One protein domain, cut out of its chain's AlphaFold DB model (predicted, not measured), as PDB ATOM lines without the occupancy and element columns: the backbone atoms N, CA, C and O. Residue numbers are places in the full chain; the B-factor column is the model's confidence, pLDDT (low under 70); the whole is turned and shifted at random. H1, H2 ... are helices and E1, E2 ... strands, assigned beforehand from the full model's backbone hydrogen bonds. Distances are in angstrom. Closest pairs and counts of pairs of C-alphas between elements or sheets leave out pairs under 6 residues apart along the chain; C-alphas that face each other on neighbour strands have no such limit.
ATOM      1  N   MET A  25     -14.969  36.095 -15.266       93.06
ATOM      2  CA  MET A  25     -15.152  37.034 -16.375       93.06
ATOM      3  C   MET A  25     -13.813  37.367 -17.025       93.06
ATOM      4  O   MET A  25     -13.711  37.357 -18.247       93.06
ATOM      5  N   ILE A  26     -12.773  37.606 -16.222       96.19
ATOM      6  CA  ILE A  26     -11.417  37.840 -16.735       96.19
ATOM      7  C   ILE A  26     -10.916  36.632 -17.533       96.19
ATOM      8  O   ILE A  26     -10.436  36.809 -18.645       96.19
ATOM      9  N   ASN A  27     -11.100  35.406 -17.036       95.50
ATOM     10  CA  ASN A  27     -10.692  34.198 -17.760       95.50
ATOM     11  C   ASN A  27     -11.417  34.051 -19.107       95.50
ATOM     12  O   ASN A  27     -10.811  33.642 -20.098       95.50
ATOM     13  N   LEU A  28     -12.709  34.394 -19.152       95.81
ATOM     14  CA  LEU A  28     -13.471  34.427 -20.397       95.81
ATOM     15  C   LEU A  28     -12.922  35.490 -21.356       95.81
ATOM     16  O   LEU A  28     -12.674  35.173 -22.518       95.81
ATOM     17  N   LEU A  29     -12.713  36.721 -20.882       96.69
ATOM     18  CA  LEU A  29     -12.213  37.832 -21.696       96.69
ATOM     19  C   LEU A  29     -10.784  37.593 -22.196       96.69
ATOM     20  O   LEU A  29     -10.528  37.816 -23.375       96.69
ATOM     21  N   ASP A  30      -9.884  37.057 -21.372       97.44
ATOM     22  CA  ASP A  30      -8.528  36.674 -21.788       97.44
ATOM     23  C   ASP A  30      -8.581  35.664 -22.951       97.44
ATOM     24  O   ASP A  30      -7.826  35.784 -23.919       97.44
ATOM     25  N   ALA A  31      -9.510  34.704 -22.916       97.06
ATOM     26  CA  ALA A  31      -9.689  33.734 -23.993       97.06
ATOM     27  C   ALA A  31     -10.318  34.337 -25.261       97.06
ATOM     28  O   ALA A  31      -9.824  34.094 -26.359       97.06
ATOM     29  N   VAL A  32     -11.401  35.115 -25.155       96.44
ATOM     30  CA  VAL A  32     -12.113  35.609 -26.353       96.44
ATOM     31  C   VAL A  32     -11.482  36.862 -26.962       96.44
ATOM     32  O   VAL A  32     -11.606  37.076 -28.164       96.44
ATOM     33  N   LEU A  33     -10.798  37.688 -26.168       96.81
ATOM     34  CA  LEU A  33     -10.198  38.934 -26.643       96.81
ATOM     35  C   LEU A  33      -8.740  38.761 -27.079       96.81
ATOM     36  O   LEU A  33      -8.339  39.398 -28.049       96.81
ATOM     37  N   VAL A  34      -7.967  37.904 -26.401       97.38
ATOM     38  CA  VAL A  34      -6.497  37.900 -26.518       97.38
ATOM     39  C   VAL A  34      -5.958  36.559 -27.013       97.38
ATOM     40  O   VAL A  34      -5.349  36.486 -28.076       97.38
ATOM     41  N   ASN A  35      -6.187  35.482 -26.263       96.75
ATOM     42  CA  ASN A  35      -5.464  34.221 -26.459       96.75
ATOM     43  C   ASN A  35      -6.110  33.295 -27.498       96.75
ATOM     44  O   ASN A  35      -5.436  32.463 -28.106       96.75
ATOM     45  N   PHE A 119      -7.269  41.833 -29.214       97.19
ATOM     46  CA  PHE A 119      -6.910  42.759 -28.154       97.19
ATOM     47  C   PHE A 119      -5.594  42.322 -27.519       97.19
ATOM     48  O   PHE A 119      -5.222  41.150 -27.526       97.19
ATOM     49  N   GLU A 120      -4.923  43.276 -26.896       97.62
ATOM     50  CA  GLU A 120      -3.782  43.060 -26.021       97.62
ATOM     51  C   GLU A 120      -4.158  43.348 -24.564       97.62
ATOM     52  O   GLU A 120      -5.057  44.145 -24.273       97.62
ATOM     53  N   ILE A 121      -3.430  42.721 -23.642       97.94
ATOM     54  CA  ILE A 121      -3.469  43.062 -22.219       97.94
ATOM     55  C   ILE A 121      -2.396  44.120 -21.977       97.94
ATOM     56  O   ILE A 121      -1.209  43.805 -21.959       97.94
ATOM     57  N   VAL A 122      -2.808  45.373 -21.783       97.38
ATOM     58  CA  VAL A 122      -1.863  46.483 -21.559       97.38
ATOM     59  C   VAL A 122      -1.369  46.535 -20.119       97.38
ATOM     60  O   VAL A 122      -0.216  46.869 -19.875       97.38
ATOM     61  N   HIS A 123      -2.234  46.177 -19.169       97.75
ATOM     62  CA  HIS A 123      -1.929  46.132 -17.743       97.75
ATOM     63  C   HIS A 123      -2.711  45.010 -17.079       97.75
ATOM     64  O   HIS A 123      -3.856  44.724 -17.440       97.75
ATOM     65  N   GLN A 124      -2.110  44.388 -16.069       97.56
ATOM     66  CA  GLN A 124      -2.745  43.299 -15.349       97.56
ATOM     67  C   GLN A 124      -2.187  43.104 -13.944       97.56
ATOM     68  O   GLN A 124      -1.029  43.413 -13.669       97.56
ATOM     69  N   THR A 125      -3.006  42.540 -13.060       97.25
ATOM     70  CA  THR A 125      -2.518  41.969 -11.800       97.25
ATOM     71  C   THR A 125      -1.857  40.607 -12.039       97.25
ATOM     72  O   THR A 125      -2.233  39.915 -12.993       97.25
ATOM     73  N   PRO A 126      -0.935  40.171 -11.156       93.88
ATOM     74  CA  PRO A 126      -0.376  38.820 -11.198       93.88
ATOM     75  C   PRO A 126      -1.464  37.740 -11.198       93.88
ATOM     76  O   PRO A 126      -2.520  37.934 -10.595       93.88
ATOM     77  N   THR A 127      -1.194  36.600 -11.839       87.44
ATOM     78  CA  THR A 127      -2.137  35.470 -11.966       87.44
ATOM     79  C   THR A 127      -2.641  34.956 -10.616       87.44
ATOM     80  O   THR A 127      -3.817  34.646 -10.486       87.44
ATOM     81  N   GLU A 128      -1.789  34.964  -9.589       87.19
ATOM     82  CA  GLU A 128      -2.116  34.492  -8.233       87.19
ATOM     83  C   GLU A 128      -2.843  35.541  -7.365       87.19
ATOM     84  O   GLU A 128      -3.038  35.348  -6.165       87.19
ATOM     85  N   SER A 129      -3.199  36.700  -7.928       90.88
ATOM     86  CA  SER A 129      -3.872  37.760  -7.176       90.88
ATOM     87  C   SER A 129      -5.307  37.367  -6.823       90.88
ATOM     88  O   SER A 129      -6.088  36.970  -7.680       90.88
ATOM     89  N   THR A 130      -5.698  37.591  -5.568       89.69
ATOM     90  CA  THR A 130      -7.093  37.471  -5.110       89.69
ATOM     91  C   THR A 130      -7.967  38.661  -5.520       89.69
ATOM     92  O   THR A 130      -9.179  38.645  -5.306       89.69
ATOM     93  N   THR A 131      -7.370  39.687  -6.129       92.75
ATOM     94  CA  THR A 131      -8.051  40.873  -6.655       92.75
ATOM     95  C   THR A 131      -7.772  41.023  -8.151       92.75
ATOM     96  O   THR A 131      -7.107  41.987  -8.545       92.75
ATOM     97  N   PRO A 132      -8.193  40.071  -9.002       95.44
ATOM     98  CA  PRO A 132      -7.833  40.083 -10.410       95.44
ATOM     99  C   PRO A 132      -8.384  41.316 -11.140       95.44
ATOM    100  O   PRO A 132      -9.574  41.648 -11.070       95.44
ATOM    101  N   LYS A 133      -7.485  41.989 -11.859       96.75
ATOM    102  CA  LYS A 133      -7.770  43.131 -12.730       96.75
ATOM    103  C   LYS A 133      -7.105  42.931 -14.087       96.75
ATOM    104  O   LYS A 133      -5.983  42.407 -14.173       96.75
ATOM    105  N   ARG A 134      -7.783  43.388 -15.137       98.06
ATOM    106  CA  ARG A 134      -7.287  43.370 -16.517       98.06
ATOM    107  C   ARG A 134      -7.648  44.653 -17.242       98.06
ATOM    108  O   ARG A 134      -8.764  45.151 -17.109       98.06
ATOM    109  N   ALA A 135      -6.697  45.154 -18.015       98.12
ATOM    110  CA  ALA A 135      -6.872  46.271 -18.922       98.12
ATOM    111  C   ALA A 135      -6.630  45.778 -20.352       98.12
ATOM    112  O   ALA A 135      -5.519  45.352 -20.677       98.12
ATOM    113  N   TYR A 136      -7.665  45.828 -21.186       98.31
ATOM    114  CA  TYR A 136      -7.634  45.356 -22.567       98.31
ATOM    115  C   TYR A 136      -7.661  46.528 -23.540       98.31
ATOM    116  O   TYR A 136      -8.434  47.468 -23.348       98.31
ATOM    117  N   ARG A 137      -6.885  46.452 -24.617       97.69
ATOM    118  CA  ARG A 137      -6.900  47.438 -25.705       97.69
ATOM    119  C   ARG A 137      -6.938  46.721 -27.046       97.69
ATOM    120  O   ARG A 137      -6.252  45.722 -27.210       97.69
ATOM    121  N   SER A 138      -7.733  47.211 -27.993       96.38
ATOM    122  CA  SER A 138      -7.722  46.671 -29.359       96.38
ATOM    123  C   SER A 138      -6.364  46.928 -30.017       96.38
ATOM    124  O   SER A 138      -5.841  48.039 -29.902       96.38
ATOM    125  N   THR A 139      -5.817  45.927 -30.713       95.19
ATOM    126  CA  THR A 139      -4.572  46.061 -31.492       95.19
ATOM    127  C   THR A 139      -4.803  46.600 -32.903       95.19
ATOM    128  O   THR A 139      -3.853  46.726 -33.673       95.19
ATOM    129  N   ASP A 140      -6.056  46.885 -33.268       92.44
ATOM    130  CA  ASP A 140      -6.392  47.462 -34.567       92.44
ATOM    131  C   ASP A 140      -5.721  48.845 -34.729       92.44
ATOM    132  O   ASP A 140      -5.912  49.708 -33.866       92.44
ATOM    133  N   PRO A 141      -4.954  49.090 -35.810       90.69
ATOM    134  CA  PRO A 141      -4.344  50.393 -36.079       90.69
ATOM    135  C   PRO A 141      -5.337  51.560 -36.169       90.69
ATOM    136  O   PRO A 141      -4.943  52.703 -35.936       90.69
ATOM    137  N   GLU A 142      -6.603  51.298 -36.507       91.69
ATOM    138  CA  GLU A 142      -7.668  52.312 -36.574       91.69
ATOM    139  C   GLU A 142      -8.375  52.526 -35.223       91.69
ATOM    140  O   GLU A 142      -9.236  53.399 -35.086       91.69
ATOM    141  N   SER A 143      -8.014  51.751 -34.197       92.31
ATOM    142  CA  SER A 143      -8.542  51.905 -32.844       92.31
ATOM    143  C   SER A 143      -8.177  53.267 -32.252       92.31
ATOM    144  O   SER A 143      -7.039  53.723 -32.323       92.31
ATOM    145  N   LEU A 144      -9.119  53.876 -31.525       92.25
ATOM    146  CA  LEU A 144      -8.875  55.090 -30.733       92.25
ATOM    147  C   LEU A 144      -7.970  54.848 -29.507       92.25
ATOM    148  O   LEU A 144      -7.746  55.760 -28.714       92.25
ATOM    149  N   GLY A 145      -7.494  53.615 -29.302       93.56
ATOM    150  CA  GLY A 145      -6.603  53.256 -28.198       93.56
ATOM    151  C   GLY A 145      -7.273  53.251 -26.822       93.56
ATOM    152  O   GLY A 145      -6.576  53.203 -25.810       93.56
ATOM    153  N   LEU A 146      -8.610  53.290 -26.778       95.62
ATOM    154  CA  LEU A 146      -9.381  53.185 -25.543       95.62
ATOM    155  C   LEU A 146      -9.154  51.827 -24.877       95.62
ATOM    156  O   LEU A 146      -9.017  50.798 -25.542       95.62
ATOM    157  N   ILE A 147      -9.137  51.840 -23.549       97.56
ATOM    158  CA  ILE A 147      -8.821  50.681 -22.725       97.56
ATOM    159  C   ILE A 147     -10.086  50.249 -21.988       97.56
ATOM    160  O   ILE A 147     -10.661  51.024 -21.225       97.56
ATOM    161  N   LEU A 148     -10.504  49.001 -22.189       96.88
ATOM    162  CA  LEU A 148     -11.519  48.353 -21.365       96.88
ATOM    163  C   LEU A 148     -10.858  47.883 -20.065       96.88
ATOM    164  O   LEU A 148     -10.021  46.979 -20.084       96.88
ATOM    165  N   LEU A 149     -11.243  48.479 -18.941       97.00
ATOM    166  CA  LEU A 149     -10.763  48.116 -17.612       97.00
ATOM    167  C   LEU A 149     -11.801  47.247 -16.896       97.00
ATOM    168  O   LEU A 149     -12.974  47.615 -16.795       97.00
ATOM    169  N   VAL A 150     -11.354  46.099 -16.388       96.50
ATOM    170  CA  VAL A 150     -12.197  45.075 -15.762       96.50
ATOM    171  C   VAL A 150     -11.617  44.679 -14.408       96.50
ATOM    172  O   VAL A 150     -10.465  44.249 -14.313       96.50
ATOM    173  N   HIS A 151     -12.423  44.799 -13.355       95.25
ATOM    174  CA  HIS A 151     -12.115  44.338 -11.999       95.25
ATOM    175  C   HIS A 151     -13.091  43.217 -11.620       95.25
ATOM    176  O   HIS A 151     -14.280  43.484 -11.436       95.25
ATOM    177  N   ASP A 152     -12.608  41.985 -11.465       94.25
ATOM    178  CA  ASP A 152     -13.456  40.807 -11.207       94.25
ATOM    179  C   ASP A 152     -13.158  40.186  -9.837       94.25
ATOM    180  O   ASP A 152     -12.644  39.075  -9.715       94.25
ATOM    181  N   PHE A 153     -13.442  40.947  -8.783       92.69
ATOM    182  CA  PHE A 153     -13.196  40.533  -7.407       92.69
ATOM    183  C   PHE A 153     -14.177  41.179  -6.435       92.69
ATOM    184  O   PHE A 153     -14.685  42.279  -6.671       92.69
ATOM    185  N   CYS A 154     -14.380  40.519  -5.294       88.56
ATOM    186  CA  CYS A 154     -15.103  41.105  -4.174       88.56
ATOM    187  C   CYS A 154     -14.233  42.157  -3.488       88.56
ATOM    188  O   CYS A 154     -13.143  41.842  -3.008       88.56
ATOM    189  N   SER A 155     -14.718  43.395  -3.400       87.62
ATOM    190  CA  SER A 155     -14.052  44.421  -2.596       87.62
ATOM    191  C   SER A 155     -13.941  43.976  -1.124       87.62
ATOM    192  O   SER A 155     -14.887  43.371  -0.606       87.62
ATOM    193  N   PRO A 156     -12.828  44.276  -0.428       85.00
ATOM    194  CA  PRO A 156     -12.701  44.005   1.002       85.00
ATOM    195  C   PRO A 156     -13.840  44.636   1.815       85.00
ATOM    196  O   PRO A 156     -14.202  45.786   1.587       85.00
ATOM    197  N   GLY A 157     -14.388  43.885   2.775       81.81
ATOM    198  CA  GLY A 157     -15.488  44.339   3.639       81.81
ATOM    199  C   GLY A 157     -16.899  44.104   3.087       81.81
ATOM    200  O   GLY A 157     -17.861  44.384   3.796       81.81
ATOM    201  N   ALA A 158     -17.028  43.571   1.871       82.25
ATOM    202  CA  ALA A 158     -18.304  43.146   1.302       82.25
ATOM    203  C   ALA A 158     -18.503  41.621   1.374       82.25
ATOM    204  O   ALA A 158     -17.560  40.857   1.605       82.25
ATOM    205  N   GLU A 159     -19.740  41.177   1.157       80.94
ATOM    206  CA  GLU A 159     -20.152  39.780   1.260       80.94
ATOM    207  C   GLU A 159     -19.624  38.920   0.097       80.94
ATOM    208  O   GLU A 159     -20.182  38.879  -1.004       80.94
ATOM    209  N   ALA A 160     -18.554  38.166   0.355       79.06
ATOM    210  CA  ALA A 160     -17.885  37.344  -0.652       79.06
ATOM    211  C   ALA A 160     -18.779  36.237  -1.247       79.06
ATOM    212  O   ALA A 160     -18.572  35.831  -2.402       79.06
ATOM    213  N   ALA A 161     -19.781  35.755  -0.501       77.88
ATOM    214  CA  ALA A 161     -20.729  34.746  -0.973       77.88
ATOM    215  C   ALA A 161     -21.917  35.330  -1.767       77.88
ATOM    216  O   ALA A 161     -22.766  34.565  -2.239       77.88
ATOM    217  N   GLY A 162     -21.960  36.652  -1.963       75.62
ATOM    218  CA  GLY A 162     -22.977  37.344  -2.752       75.62
ATOM    219  C   GLY A 162     -22.914  37.064  -4.261       75.62
ATOM    220  O   GLY A 162     -22.310  36.084  -4.735       75.62
ATOM    221  N   ALA A 163     -23.556  37.946  -5.030       79.38
ATOM    222  CA  ALA A 163     -23.539  37.918  -6.491       79.38
ATOM    223  C   ALA A 163     -22.099  37.925  -7.043       79.38
ATOM    224  O   ALA A 163     -21.148  38.317  -6.363       79.38
ATOM    225  N   LYS A 164     -21.927  37.461  -8.283       85.94
ATOM    226  CA  LYS A 164     -20.642  37.536  -8.986       85.94
ATOM    227  C   LYS A 164     -20.770  38.468 -10.177       85.94
ATOM    228  O   LYS A 164     -21.722  38.368 -10.959       85.94
ATOM    229  N   PHE A 165     -19.832  39.395 -10.269       86.81
ATOM    230  CA  PHE A 165     -19.843  40.476 -11.238       86.81
ATOM    231  C   PHE A 165     -18.423  40.929 -11.550       86.81
ATOM    232  O   PHE A 165     -17.511  40.748 -10.753       86.81
ATOM    233  N   ALA A 166     -18.251  41.585 -12.687       91.56
ATOM    234  CA  ALA A 166     -17.067  42.386 -12.941       91.56
ATOM    235  C   ALA A 166     -17.460  43.863 -12.957       91.56
ATOM    236  O   ALA A 166     -18.427  44.232 -13.627       91.56
ATOM    237  N   LYS A 167     -16.724  44.707 -12.227       91.69
ATOM    238  CA  LYS A 167     -16.810  46.164 -12.402       91.69
ATOM    239  C   LYS A 167     -16.098  46.502 -13.704       91.69
ATOM    240  O   LYS A 167     -14.981  46.025 -13.927       91.69
ATOM    241  N   VAL A 168     -16.746  47.293 -14.549       93.12
ATOM    242  CA  VAL A 168     -16.257  47.596 -15.895       93.12
ATOM    243  C   VAL A 168     -16.254  49.088 -16.155       93.12
ATOM    244  O   VAL A 168     -17.049  49.840 -15.597       93.12
ATOM    245  N   GLY A 169     -15.355  49.517 -17.024       92.75
ATOM    246  CA  GLY A 169     -15.274  50.898 -17.464       92.75
ATOM    247  C   GLY A 169     -14.333  51.037 -18.645       92.75
ATOM    248  O   GLY A 169     -13.560  50.130 -18.956       92.75
ATOM    249  N   VAL A 170     -14.409  52.181 -19.306       94.69
ATOM    250  CA  VAL A 170     -13.518  52.538 -20.409       94.69
ATOM    251  C   VAL A 170     -12.637  53.684 -19.952       94.69
ATOM    252  O   VAL A 170     -13.140  54.648 -19.380       94.69
ATOM    253  N   VAL A 171     -11.334  53.592 -20.193       95.88
ATOM    254  CA  VAL A 171     -10.365  54.629 -19.824       95.88
ATOM    255  C   VAL A 171      -9.490  55.007 -21.014       95.88
ATOM    256  O   VAL A 171      -9.229  54.182 -21.889       95.88
ATOM    257  N   SER A 172      -9.030  56.257 -21.064       95.75
ATOM    258  CA  SER A 172      -8.177  56.743 -22.159       95.75
ATOM    259  C   SER A 172      -6.675  56.614 -21.881       95.75
ATOM    260  O   SER A 172      -5.870  56.880 -22.767       95.75
ATOM    261  N   GLY A 173      -6.275  56.253 -20.657       95.44
ATOM    262  CA  GLY A 173      -4.864  56.135 -20.292       95.44
ATOM    263  C   GLY A 173      -4.642  55.590 -18.885       95.44
ATOM    264  O   GLY A 173      -5.382  55.921 -17.957       95.44
ATOM    265  N   MET A 174      -3.612  54.754 -18.741       96.75
ATOM    266  CA  MET A 174      -3.172  54.157 -17.477       96.75
ATOM    267  C   MET A 174      -1.644  54.021 -17.468       96.75
ATOM    268  O   MET A 174      -1.064  53.648 -18.492       96.75
ATOM    269  N   THR A 175      -0.993  54.273 -16.330       96.50
ATOM    270  CA  THR A 175       0.455  53.996 -16.165       96.50
ATOM    271  C   THR A 175       0.726  52.588 -15.656       96.50
ATOM    272  O   THR A 175       1.764  52.015 -15.968       96.50
ATOM    273  N   ASP A 176      -0.208  52.043 -14.886       96.56
ATOM    274  CA  ASP A 176      -0.208  50.684 -14.355       96.56
ATOM    275  C   ASP A 176      -1.655  50.259 -14.067       96.56
ATOM    276  O   ASP A 176      -2.579  51.065 -14.179       96.56
ATOM    277  N   ILE A 177      -1.867  49.001 -13.667       95.94
ATOM    278  CA  ILE A 177      -3.207  48.428 -13.453       95.94
ATOM    279  C   ILE A 177      -4.045  49.133 -12.367       95.94
ATOM    280  O   ILE A 177      -5.261  48.945 -12.315       95.94
ATOM    281  N   ASN A 178      -3.427  49.924 -11.490       93.69
ATOM    282  CA  ASN A 178      -4.101  50.646 -10.412       93.69
ATOM    283  C   ASN A 178      -4.186  52.159 -10.649       93.69
ATOM    284  O   ASN A 178      -4.902  52.824  -9.902       93.69
ATOM    285  N   ASN A 179      -3.487  52.705 -11.648       94.69
ATOM    286  CA  ASN A 179      -3.382  54.148 -11.838       94.69
ATOM    287  C   ASN A 179      -3.908  54.605 -13.205       94.69
ATOM    288  O   ASN A 179      -3.242  54.467 -14.237       94.69
ATOM    289  N   ILE A 180      -5.108  55.191 -13.190       94.75
ATOM    290  CA  ILE A 180      -5.739  55.828 -14.349       94.75
ATOM    291  C   ILE A 180      -5.193  57.254 -14.474       94.75
ATOM    292  O   ILE A 180      -5.329  58.058 -13.558       94.75
ATOM    293  N   THR A 181      -4.601  57.576 -15.623       93.81
ATOM    294  CA  THR A 181      -4.078  58.920 -15.930       93.81
ATOM    295  C   THR A 181      -4.924  59.679 -16.947       93.81
ATOM    296  O   THR A 181      -4.771  60.890 -17.092       93.81
ATOM    297  N   GLY A 182      -5.799  58.970 -17.662       89.81
ATOM    298  CA  GLY A 182      -6.712  59.534 -18.649       89.81
ATOM    299  C   GLY A 182      -8.110  59.831 -18.107       89.81
ATOM    300  O   GLY A 182      -8.378  59.764 -16.909       89.81
ATOM    301  N   VAL A 183      -9.029  60.121 -19.029       92.75
ATOM    302  CA  VAL A 183     -10.462  60.166 -18.718       92.75
ATOM    303  C   VAL A 183     -10.998  58.750 -18.537       92.75
ATOM    304  O   VAL A 183     -10.446  57.794 -19.085       92.75
ATOM    305  N   GLN A 184     -12.087  58.619 -17.787       93.50
ATOM    306  CA  GLN A 184     -12.764  57.347 -17.556       93.50
ATOM    307  C   GLN A 184     -14.266  57.470 -17.806       93.50
ATOM    308  O   GLN A 184     -14.828  58.563 -17.749       93.50
ATOM    309  N   MET A 185     -14.913  56.341 -18.064       90.25
ATOM    310  CA  MET A 185     -16.360  56.207 -18.126       90.25
ATOM    311  C   MET A 185     -16.772  54.894 -17.441       90.25
ATOM    312  O   MET A 185     -16.200  53.851 -17.772       90.25
ATOM    313  N   PRO A 186     -17.765  54.913 -16.533       88.88
ATOM    314  CA  PRO A 186     -18.507  56.087 -16.046       88.88
ATOM    315  C   PRO A 186     -17.642  57.034 -15.189       88.88
ATOM    316  O   PRO A 186     -16.641  56.616 -14.612       88.88
ATOM    317  N   HIS A 187     -18.021  58.315 -15.115       88.50
ATOM    318  CA  HIS A 187     -17.301  59.329 -14.336       88.50
ATOM    319  C   HIS A 187     -18.244  60.364 -13.724       88.50
ATOM    320  O   HIS A 187     -19.099  60.918 -14.411       88.50
ATOM    321  N   ASP A 188     -18.025  60.656 -12.445       88.50
ATOM    322  CA  ASP A 188     -18.617  61.776 -11.718       88.50
ATOM    323  C   ASP A 188     -17.473  62.613 -11.119       88.50
ATOM    324  O   ASP A 188     -16.693  62.077 -10.323       88.50
ATOM    325  N   PRO A 189     -17.360  63.910 -11.456       89.94
ATOM    326  CA  PRO A 189     -16.332  64.789 -10.904       89.94
ATOM    327  C   PRO A 189     -16.345  64.893  -9.373       89.94
ATOM    328  O   PRO A 189     -15.294  65.116  -8.772       89.94
ATOM    329  N   ALA A 190     -17.505  64.730  -8.726       91.75
ATOM    330  CA  ALA A 190     -17.613  64.764  -7.268       91.75
ATOM    331  C   ALA A 190     -17.146  63.454  -6.613       91.75
ATOM    332  O   ALA A 190     -16.774  63.447  -5.437       91.75
ATOM    333  N   LYS A 191     -17.169  62.342  -7.359       87.19
ATOM    334  CA  LYS A 191     -16.805  61.004  -6.881       87.19
ATOM    335  C   LYS A 191     -16.043  60.205  -7.953       87.19
ATOM    336  O   LYS A 191     -16.522  59.172  -8.426       87.19
ATOM    337  N   PRO A 192     -14.821  60.630  -8.317       86.56
ATOM    338  CA  PRO A 192     -14.112  60.106  -9.485       86.56
ATOM    339  C   PRO A 192     -13.777  58.610  -9.402       86.56
ATOM    340  O   PRO A 192     -13.611  57.971 -10.434       86.56
ATOM    341  N   ASN A 193     -13.701  58.033  -8.200       86.81
ATOM    342  CA  ASN A 193     -13.326  56.629  -7.996       86.81
ATOM    343  C   ASN A 193     -14.519  55.701  -7.756       86.81
ATOM    344  O   ASN A 193     -14.335  54.498  -7.570       86.81
ATOM    345  N   SER A 194     -15.748  56.219  -7.752       86.19
ATOM    346  CA  SER A 194     -16.890  55.431  -7.297       86.19
ATOM    347  C   SER A 194     -17.223  54.227  -8.170       86.19
ATOM    348  O   SER A 194     -17.838  53.304  -7.656       86.19
ATOM    349  N   ASN A 195     -16.780  54.170  -9.431       89.31
ATOM    350  CA  ASN A 195     -16.938  52.961 -10.241       89.31
ATOM    351  C   ASN A 195     -16.078  51.780  -9.751       89.31
ATOM    352  O   ASN A 195     -16.398  50.620 -10.006       89.31
ATOM    353  N   TRP A 196     -14.974  52.062  -9.058       89.44
ATOM    354  CA  TRP A 196     -13.946  51.070  -8.733       89.44
ATOM    355  C   TRP A 196     -13.933  50.673  -7.261       89.44
ATOM    356  O   TRP A 196     -13.454  49.580  -6.936       89.44
ATOM    357  N   GLU A 197     -14.503  51.512  -6.404       85.56
ATOM    358  CA  GLU A 197     -14.499  51.363  -4.953       85.56
ATOM    359  C   GLU A 197     -15.752  50.669  -4.401       85.56
ATOM    360  O   GLU A 197     -16.731  50.396  -5.101       85.56
ATOM    361  N   TRP A 198     -15.670  50.335  -3.115       86.44
ATOM    362  CA  TRP A 198     -16.793  49.907  -2.285       86.44
ATOM    363  C   TRP A 198     -17.254  51.082  -1.423       86.44
ATOM    364  O   TRP A 198     -16.434  51.679  -0.729       86.44
ATOM    365  N   ASP A 199     -18.547  51.412  -1.451       80.75
ATOM    366  CA  ASP A 199     -19.103  52.547  -0.694       80.75
ATOM    367  C   ASP A 199     -19.782  52.148   0.633       80.75
ATOM    368  O   ASP A 199     -20.359  52.994   1.315       80.75
ATOM    369  N   GLY A 200     -19.702  50.868   1.014       77.50
ATOM    370  CA  GLY A 200     -20.390  50.313   2.183       77.50
ATOM    371  C   GLY A 200     -21.736  49.652   1.872       77.50
ATOM    372  O   GLY A 200     -22.247  48.924   2.725       77.50
ATOM    373  N   ALA A 201     -22.289  49.849   0.672       73.88
ATOM    374  CA  ALA A 201     -23.561  49.261   0.248       73.88
ATOM    375  C   ALA A 201     -23.520  48.647  -1.165       73.88
ATOM    376  O   ALA A 201     -24.107  47.583  -1.382       73.88
ATOM    377  N   TYR A 202     -22.812  49.272  -2.106       73.12
ATOM    378  CA  TYR A 202     -22.739  48.895  -3.515       73.12
ATOM    379  C   TYR A 202     -21.291  48.812  -4.017       73.12
ATOM    380  O   TYR A 202     -20.404  49.568  -3.614       73.12
ATOM    381  N   HIS A 203     -21.050  47.883  -4.945       77.25
ATOM    382  CA  HIS A 203     -19.764  47.761  -5.631       77.25
ATOM    383  C   HIS A 203     -19.795  48.511  -6.951       77.25
ATOM    384  O   HIS A 203     -20.397  48.003  -7.891       77.25
ATOM    385  N   GLY A 204     -19.124  49.649  -7.085       79.44
ATOM    386  CA  GLY A 204     -19.092  50.330  -8.380       79.44
ATOM    387  C   GLY A 204     -20.472  50.700  -8.942       79.44
ATOM    388  O   GLY A 204     -21.521  50.398  -8.364       79.44
ATOM    389  N   TRP A 205     -20.485  51.344 -10.107       78.81
ATOM    390  CA  TRP A 205     -21.732  51.747 -10.766       78.81
ATOM    391  C   TRP A 205     -21.982  50.910 -12.012       78.81
ATOM    392  O   TRP A 205     -23.051  50.324 -12.147       78.81
ATOM    393  N   ALA A 206     -20.966  50.760 -12.862       85.25
ATOM    394  CA  ALA A 206     -21.033  49.926 -14.049       85.25
ATOM    395  C   ALA A 206     -20.526  48.511 -13.750       85.25
ATOM    396  O   ALA A 206     -19.346  48.284 -13.454       85.25
ATOM    397  N   LYS A 207     -21.435  47.542 -13.856       84.31
ATOM    398  CA  LYS A 207     -21.154  46.127 -13.604       84.31
ATOM    399  C   LYS A 207     -21.721  45.234 -14.685       84.31
ATOM    400  O   LYS A 207     -22.814  45.465 -15.198       84.31
ATOM    401  N   TRP A 208     -21.000  44.151 -14.931       86.69
ATOM    402  CA  TRP A 208     -21.504  42.979 -15.623       86.69
ATOM    403  C   TRP A 208     -21.689  41.856 -14.625       86.69
ATOM    404  O   TRP A 208     -20.726  41.209 -14.207       86.69
ATOM    405  N   TYR A 209     -22.938  41.631 -14.238       82.94
ATOM    406  CA  TYR A 209     -23.290  40.467 -13.447       82.94
ATOM    407  C   TYR A 209     -23.162  39.215 -14.299       82.94
ATOM    408  O   TYR A 209     -23.579  39.183 -15.452       82.94
ATOM    409  N   TYR A 210     -22.582  38.175 -13.723       82.62
ATOM    410  CA  TYR A 210     -22.583  36.848 -14.323       82.62
ATOM    411  C   TYR A 210     -23.166  35.800 -13.388       82.62
ATOM    412  O   TYR A 210     -23.483  34.707 -13.828       82.62
ATOM    413  N   ARG A 211     -23.391  36.123 -12.116       79.12
ATOM    414  CA  ARG A 211     -24.173  35.266 -11.231       79.12
ATOM    415  C   ARG A 211     -25.019  36.114 -10.305       79.12
ATOM    416  O   ARG A 211     -24.476  36.846  -9.481       79.12
ATOM    417  N   THR A 212     -26.333  35.962 -10.397       72.81
ATOM    418  CA  THR A 212     -27.289  36.619  -9.501       72.81
ATOM    419  C   THR A 212     -28.240  35.604  -8.883       72.81
ATOM    420  O   THR A 212     -28.323  34.446  -9.299       72.81
ATOM    421  N   THR A 213     -28.931  36.053  -7.845       61.78
ATOM    422  CA  THR A 213     -29.845  35.246  -7.044       61.78
ATOM    423  C   THR A 213     -31.320  35.543  -7.310       61.78
ATOM    424  O   THR A 213     -32.150  34.647  -7.183       61.78
ATOM    425  N   ASN A 214     -31.654  36.774  -7.707       55.22
ATOM    426  CA  ASN A 214     -33.029  37.206  -7.943       55.22
ATOM    427  C   ASN A 214     -33.358  37.212  -9.442       55.22
ATOM    428  O   ASN A 214     -32.709  37.893 -10.232       55.22
ATOM    429  N   HIS A 215     -34.422  36.485  -9.797       48.31
ATOM    430  CA  HIS A 215     -35.049  36.357 -11.125       48.31
ATOM    431  C   HIS A 215     -35.703  37.660 -11.651       48.31
ATOM    432  O   HIS A 215     -36.653  37.620 -12.431       48.31
ATOM    433  N   GLY A 216     -35.249  38.836 -11.214       42.66
ATOM    434  CA  GLY A 216     -35.798  40.110 -11.666       42.66
ATOM    435  C   GLY A 216     -35.154  40.527 -12.981       42.66
ATOM    436  O   GLY A 216     -33.962  40.807 -13.019       42.66
ATOM    437  N   SER A 217     -35.941  40.621 -14.049       41.25
ATOM    438  CA  SER A 217     -35.569  41.092 -15.397       41.25
ATOM    439  C   SER A 217     -35.127  42.571 -15.448       41.25
ATOM    440  O   SER A 217     -35.247  43.235 -16.474       41.25
ATOM    441  N   SER A 218     -34.683  43.137 -14.328       47.25
ATOM    442  CA  SER A 218     -34.359  44.546 -14.151       47.25
ATOM    443  C   SER A 218     -33.175  44.670 -13.195       47.25
ATOM    444  O   SER A 218     -33.232  44.179 -12.066       47.25
ATOM    445  N   ALA A 219     -32.123  45.370 -13.635       48.81
ATOM    446  CA  ALA A 219     -30.911  45.651 -12.853       48.81
ATOM    447  C   ALA A 219     -31.209  46.214 -11.445       48.81
ATOM    448  O   ALA A 219     -30.445  45.993 -10.513       48.81
ATOM    449  N   ALA A 220     -32.371  46.855 -11.274       47.53
ATOM    450  CA  ALA A 220     -32.847  47.479 -10.043       47.53
ATOM    451  C   ALA A 220     -33.085  46.538  -8.837       47.53
ATOM    452  O   ALA A 220     -33.323  47.038  -7.744       47.53
ATOM    453  N   THR A 221     -33.046  45.205  -8.995       50.66
ATOM    454  CA  THR A 221     -33.334  44.255  -7.884       50.66
ATOM    455  C   THR A 221     -32.161  43.328  -7.536       50.66
ATOM    456  O   THR A 221     -32.309  42.404  -6.730       50.66
ATOM    457  N   ILE A 222     -30.994  43.531  -8.157       58.56
ATOM    458  CA  ILE A 222     -29.797  42.730  -7.878       58.56
ATOM    459  C   ILE A 222     -29.071  43.373  -6.696       58.56
ATOM    460  O   ILE A 222     -28.574  44.490  -6.798       58.56
ATOM    461  N   THR A 223     -29.033  42.679  -5.560       60.91
ATOM    462  CA  THR A 223     -28.296  43.137  -4.380       60.91
ATOM    463  C   THR A 223     -26.935  42.452  -4.327       60.91
ATOM    464  O   THR A 223     -26.845  41.230  -4.211       60.91
ATOM    465  N   ASP A 224     -25.869  43.243  -4.414       66.00
ATOM    466  CA  ASP A 224     -24.496  42.725  -4.504       66.00
ATOM    467  C   ASP A 224     -23.991  42.144  -3.182       66.00
ATOM    468  O   ASP A 224     -23.136  41.264  -3.179       66.00
ATOM    469  N   ASN A 225     -24.539  42.638  -2.069       63.16
ATOM    470  CA  ASN A 225     -24.021  42.442  -0.717       63.16
ATOM    471  C   ASN A 225     -24.909  41.539   0.163       63.16
ATOM    472  O   ASN A 225     -24.849  41.601   1.388       63.16
ATOM    473  N   THR A 226     -25.783  40.726  -0.435       59.12
ATOM    474  CA  THR A 226     -26.640  39.789   0.313       59.12
ATOM    475  C   THR A 226     -26.226  38.345   0.066       59.12
ATOM    476  O   THR A 226     -26.293  37.856  -1.065       59.12
ATOM    477  N   GLN A 227     -25.839  37.652   1.138       53.06
ATOM    478  CA  GLN A 227     -25.602  36.209   1.162       53.06
ATOM    479  C   GLN A 227     -26.918  35.452   0.937       53.06
ATOM    480  O   GLN A 227     -27.949  35.826   1.496       53.06
ATOM    481  N   ILE A 228     -26.892  34.350   0.178       51.06
ATOM    482  CA  ILE A 228     -28.020  33.407   0.126       51.06
ATOM    483  C   ILE A 228     -27.611  32.047   0.688       51.06
ATOM    484  O   ILE A 228     -26.590  31.476   0.313       51.06
ATOM    485  N   THR A 229     -28.455  31.544   1.586       42.66
ATOM    486  CA  THR A 229     -28.301  30.328   2.400       42.66
ATOM    487  C   THR A 229     -28.806  29.047   1.727       42.66
ATOM    488  O   THR A 229     -28.693  27.970   2.302       42.66
ATOM    489  N   THR A 230     -29.359  29.129   0.512       41.03
ATOM    490  CA  THR A 230     -29.935  27.992  -0.227       41.03
ATOM    491  C   THR A 230     -29.486  27.992  -1.696       41.03
ATOM    492  O   THR A 230     -29.541  29.036  -2.348       41.03
ATOM    493  N   PRO A 231     -29.025  26.855  -2.258       42.72
ATOM    494  CA  PRO A 231     -28.613  26.793  -3.657       42.72
ATOM    495  C   PRO A 231     -29.847  26.904  -4.560       42.72
ATOM    496  O   PRO A 231     -30.652  25.981  -4.632       42.72
ATOM    497  N   VAL A 232     -30.000  28.032  -5.249       47.50
ATOM    498  CA  VAL A 232     -31.024  28.228  -6.286       47.50
ATOM    499  C   VAL A 232     -30.333  28.424  -7.634       47.50
ATOM    500  O   VAL A 232     -29.214  28.944  -7.695       47.50
ATOM    501  N   ASN A 233     -30.993  28.005  -8.716       43.41
ATOM    502  CA  ASN A 233     -30.504  28.167 -10.087       43.41
ATOM    503  C   ASN A 233     -30.120  29.634 -10.354       43.41
ATOM    504  O   ASN A 233     -30.959  30.526 -10.246       43.41
ATOM    505  N   SER A 234     -28.853  29.876 -10.693       46.88
ATOM    506  CA  SER A 234     -28.339  31.205 -11.047       46.88
ATOM    507  C   SER A 234     -28.419  31.404 -12.562       46.88
ATOM    508  O   SER A 234     -28.086  30.489 -13.314       46.88
ATOM    509  N   GLN A 235     -28.837  32.584 -13.023       46.28
ATOM    510  CA  GLN A 235     -28.772  32.941 -14.443       46.28
ATOM    511  C   GLN A 235     -27.481  33.710 -14.742       46.28
ATOM    512  O   GLN A 235     -27.094  34.615 -14.001       46.28
ATOM    513  N   PHE A 236     -26.834  33.341 -15.847       50.03
ATOM    514  CA  PHE A 236     -25.673  34.025 -16.405       50.03
ATOM    515  C   PHE A 236     -26.167  35.017 -17.458       50.03
ATOM    516  O   PHE A 236     -26.246  34.692 -18.641       50.03
ATOM    517  N   LEU A 237     -26.578  36.207 -17.019       49.31
ATOM    518  CA  LEU A 237     -27.038  37.274 -17.903       49.31
ATOM    519  C   LEU A 237     -26.130  38.485 -17.717       49.31
ATOM    520  O   LEU A 237     -26.117  39.066 -16.635       49.31
ATOM    521  N   LEU A 238     -25.421  38.881 -18.778       51.06
ATOM    522  CA  LEU A 238     -24.672  40.134 -18.807       51.06
ATOM    523  C   LEU A 238     -25.667  41.302 -18.854       51.06
ATOM    524  O   LEU A 238     -26.008  41.811 -19.919       51.06
ATOM    525  N   VAL A 239     -26.190  41.690 -17.696       50.78
ATOM    526  CA  VAL A 239     -27.010  42.895 -17.564       50.78
ATOM    527  C   VAL A 239     -26.076  44.054 -17.276       50.78
ATOM    528  O   VAL A 239     -25.389  44.048 -16.254       50.78
ATOM    529  N   GLY A 240     -26.058  45.043 -18.168       44.47
ATOM    530  CA  GLY A 240     -25.507  46.354 -17.849       44.47
ATOM    531  C   GLY A 240     -26.427  47.041 -16.846       44.47
ATOM    532  O   GLY A 240     -27.551  47.400 -17.190       44.47
ATOM    533  N   GLY A 241     -25.969  47.171 -15.604       43.75
ATOM    534  CA  GLY A 241     -26.526  48.123 -14.647       43.75
ATOM    535  C   GLY A 241     -25.713  49.409 -14.719       43.75
ATOM    536  O   GLY A 241     -24.483  49.339 -14.740       43.75
ATOM    537  N   GLY A 242     -26.396  50.546 -14.806       39.47
ATOM    538  CA  GLY A 242     -25.828  51.890 -14.758       39.47
ATOM    539  C   GLY A 242     -26.747  52.808 -13.975       39.47
ATOM    540  O   GLY A 242     -27.956  52.484 -13.903       39.47
TER     541      GLY A 242
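What this domain is: This is residues 25 to 35 and 119 to 242 of the 242 residues of an uncharacterized protein of Acinetobacter variabilis (UniProt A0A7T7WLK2). There is little regular structure: among long loops, a strongly twisted antiparallel sheet, E1 E2 E3 E4 E6, has helix H1 on one face, in two layers. The printed part has 135 residues, 44 in named elements, class mixed. It is compact, radius of gyration of the C-alphas 15.3 A, and spans 48 by 37 by 30 A.

How they stand to each other: H1, residues 25 to 35, is on the sheet; 6 of 7 O i to N i+4 pairs are within hydrogen-bond range. E1, 119 to 124, E2, 133 to 138, E3, 147 to 151, and E4, 164 to 171, form a meander of antiparallel hairpins; N 120 and O 137, like N 149 and O 169, are 2.8 A apart. E6, 207 to 211, neighbours E4; E5, 174 to 176, pairs with no named strand.

Where its parts are: H1 begins at C-alpha 25 at (-15.152, 37.034, -16.375), and E6 ends at C-alpha 211 at (-24.173, 35.266, -11.231).

The domain as a whole: Across the cut, C-alphas 35 and 119 are 8.8 A apart. The pLDDT is under 70 at residues 213 to 242.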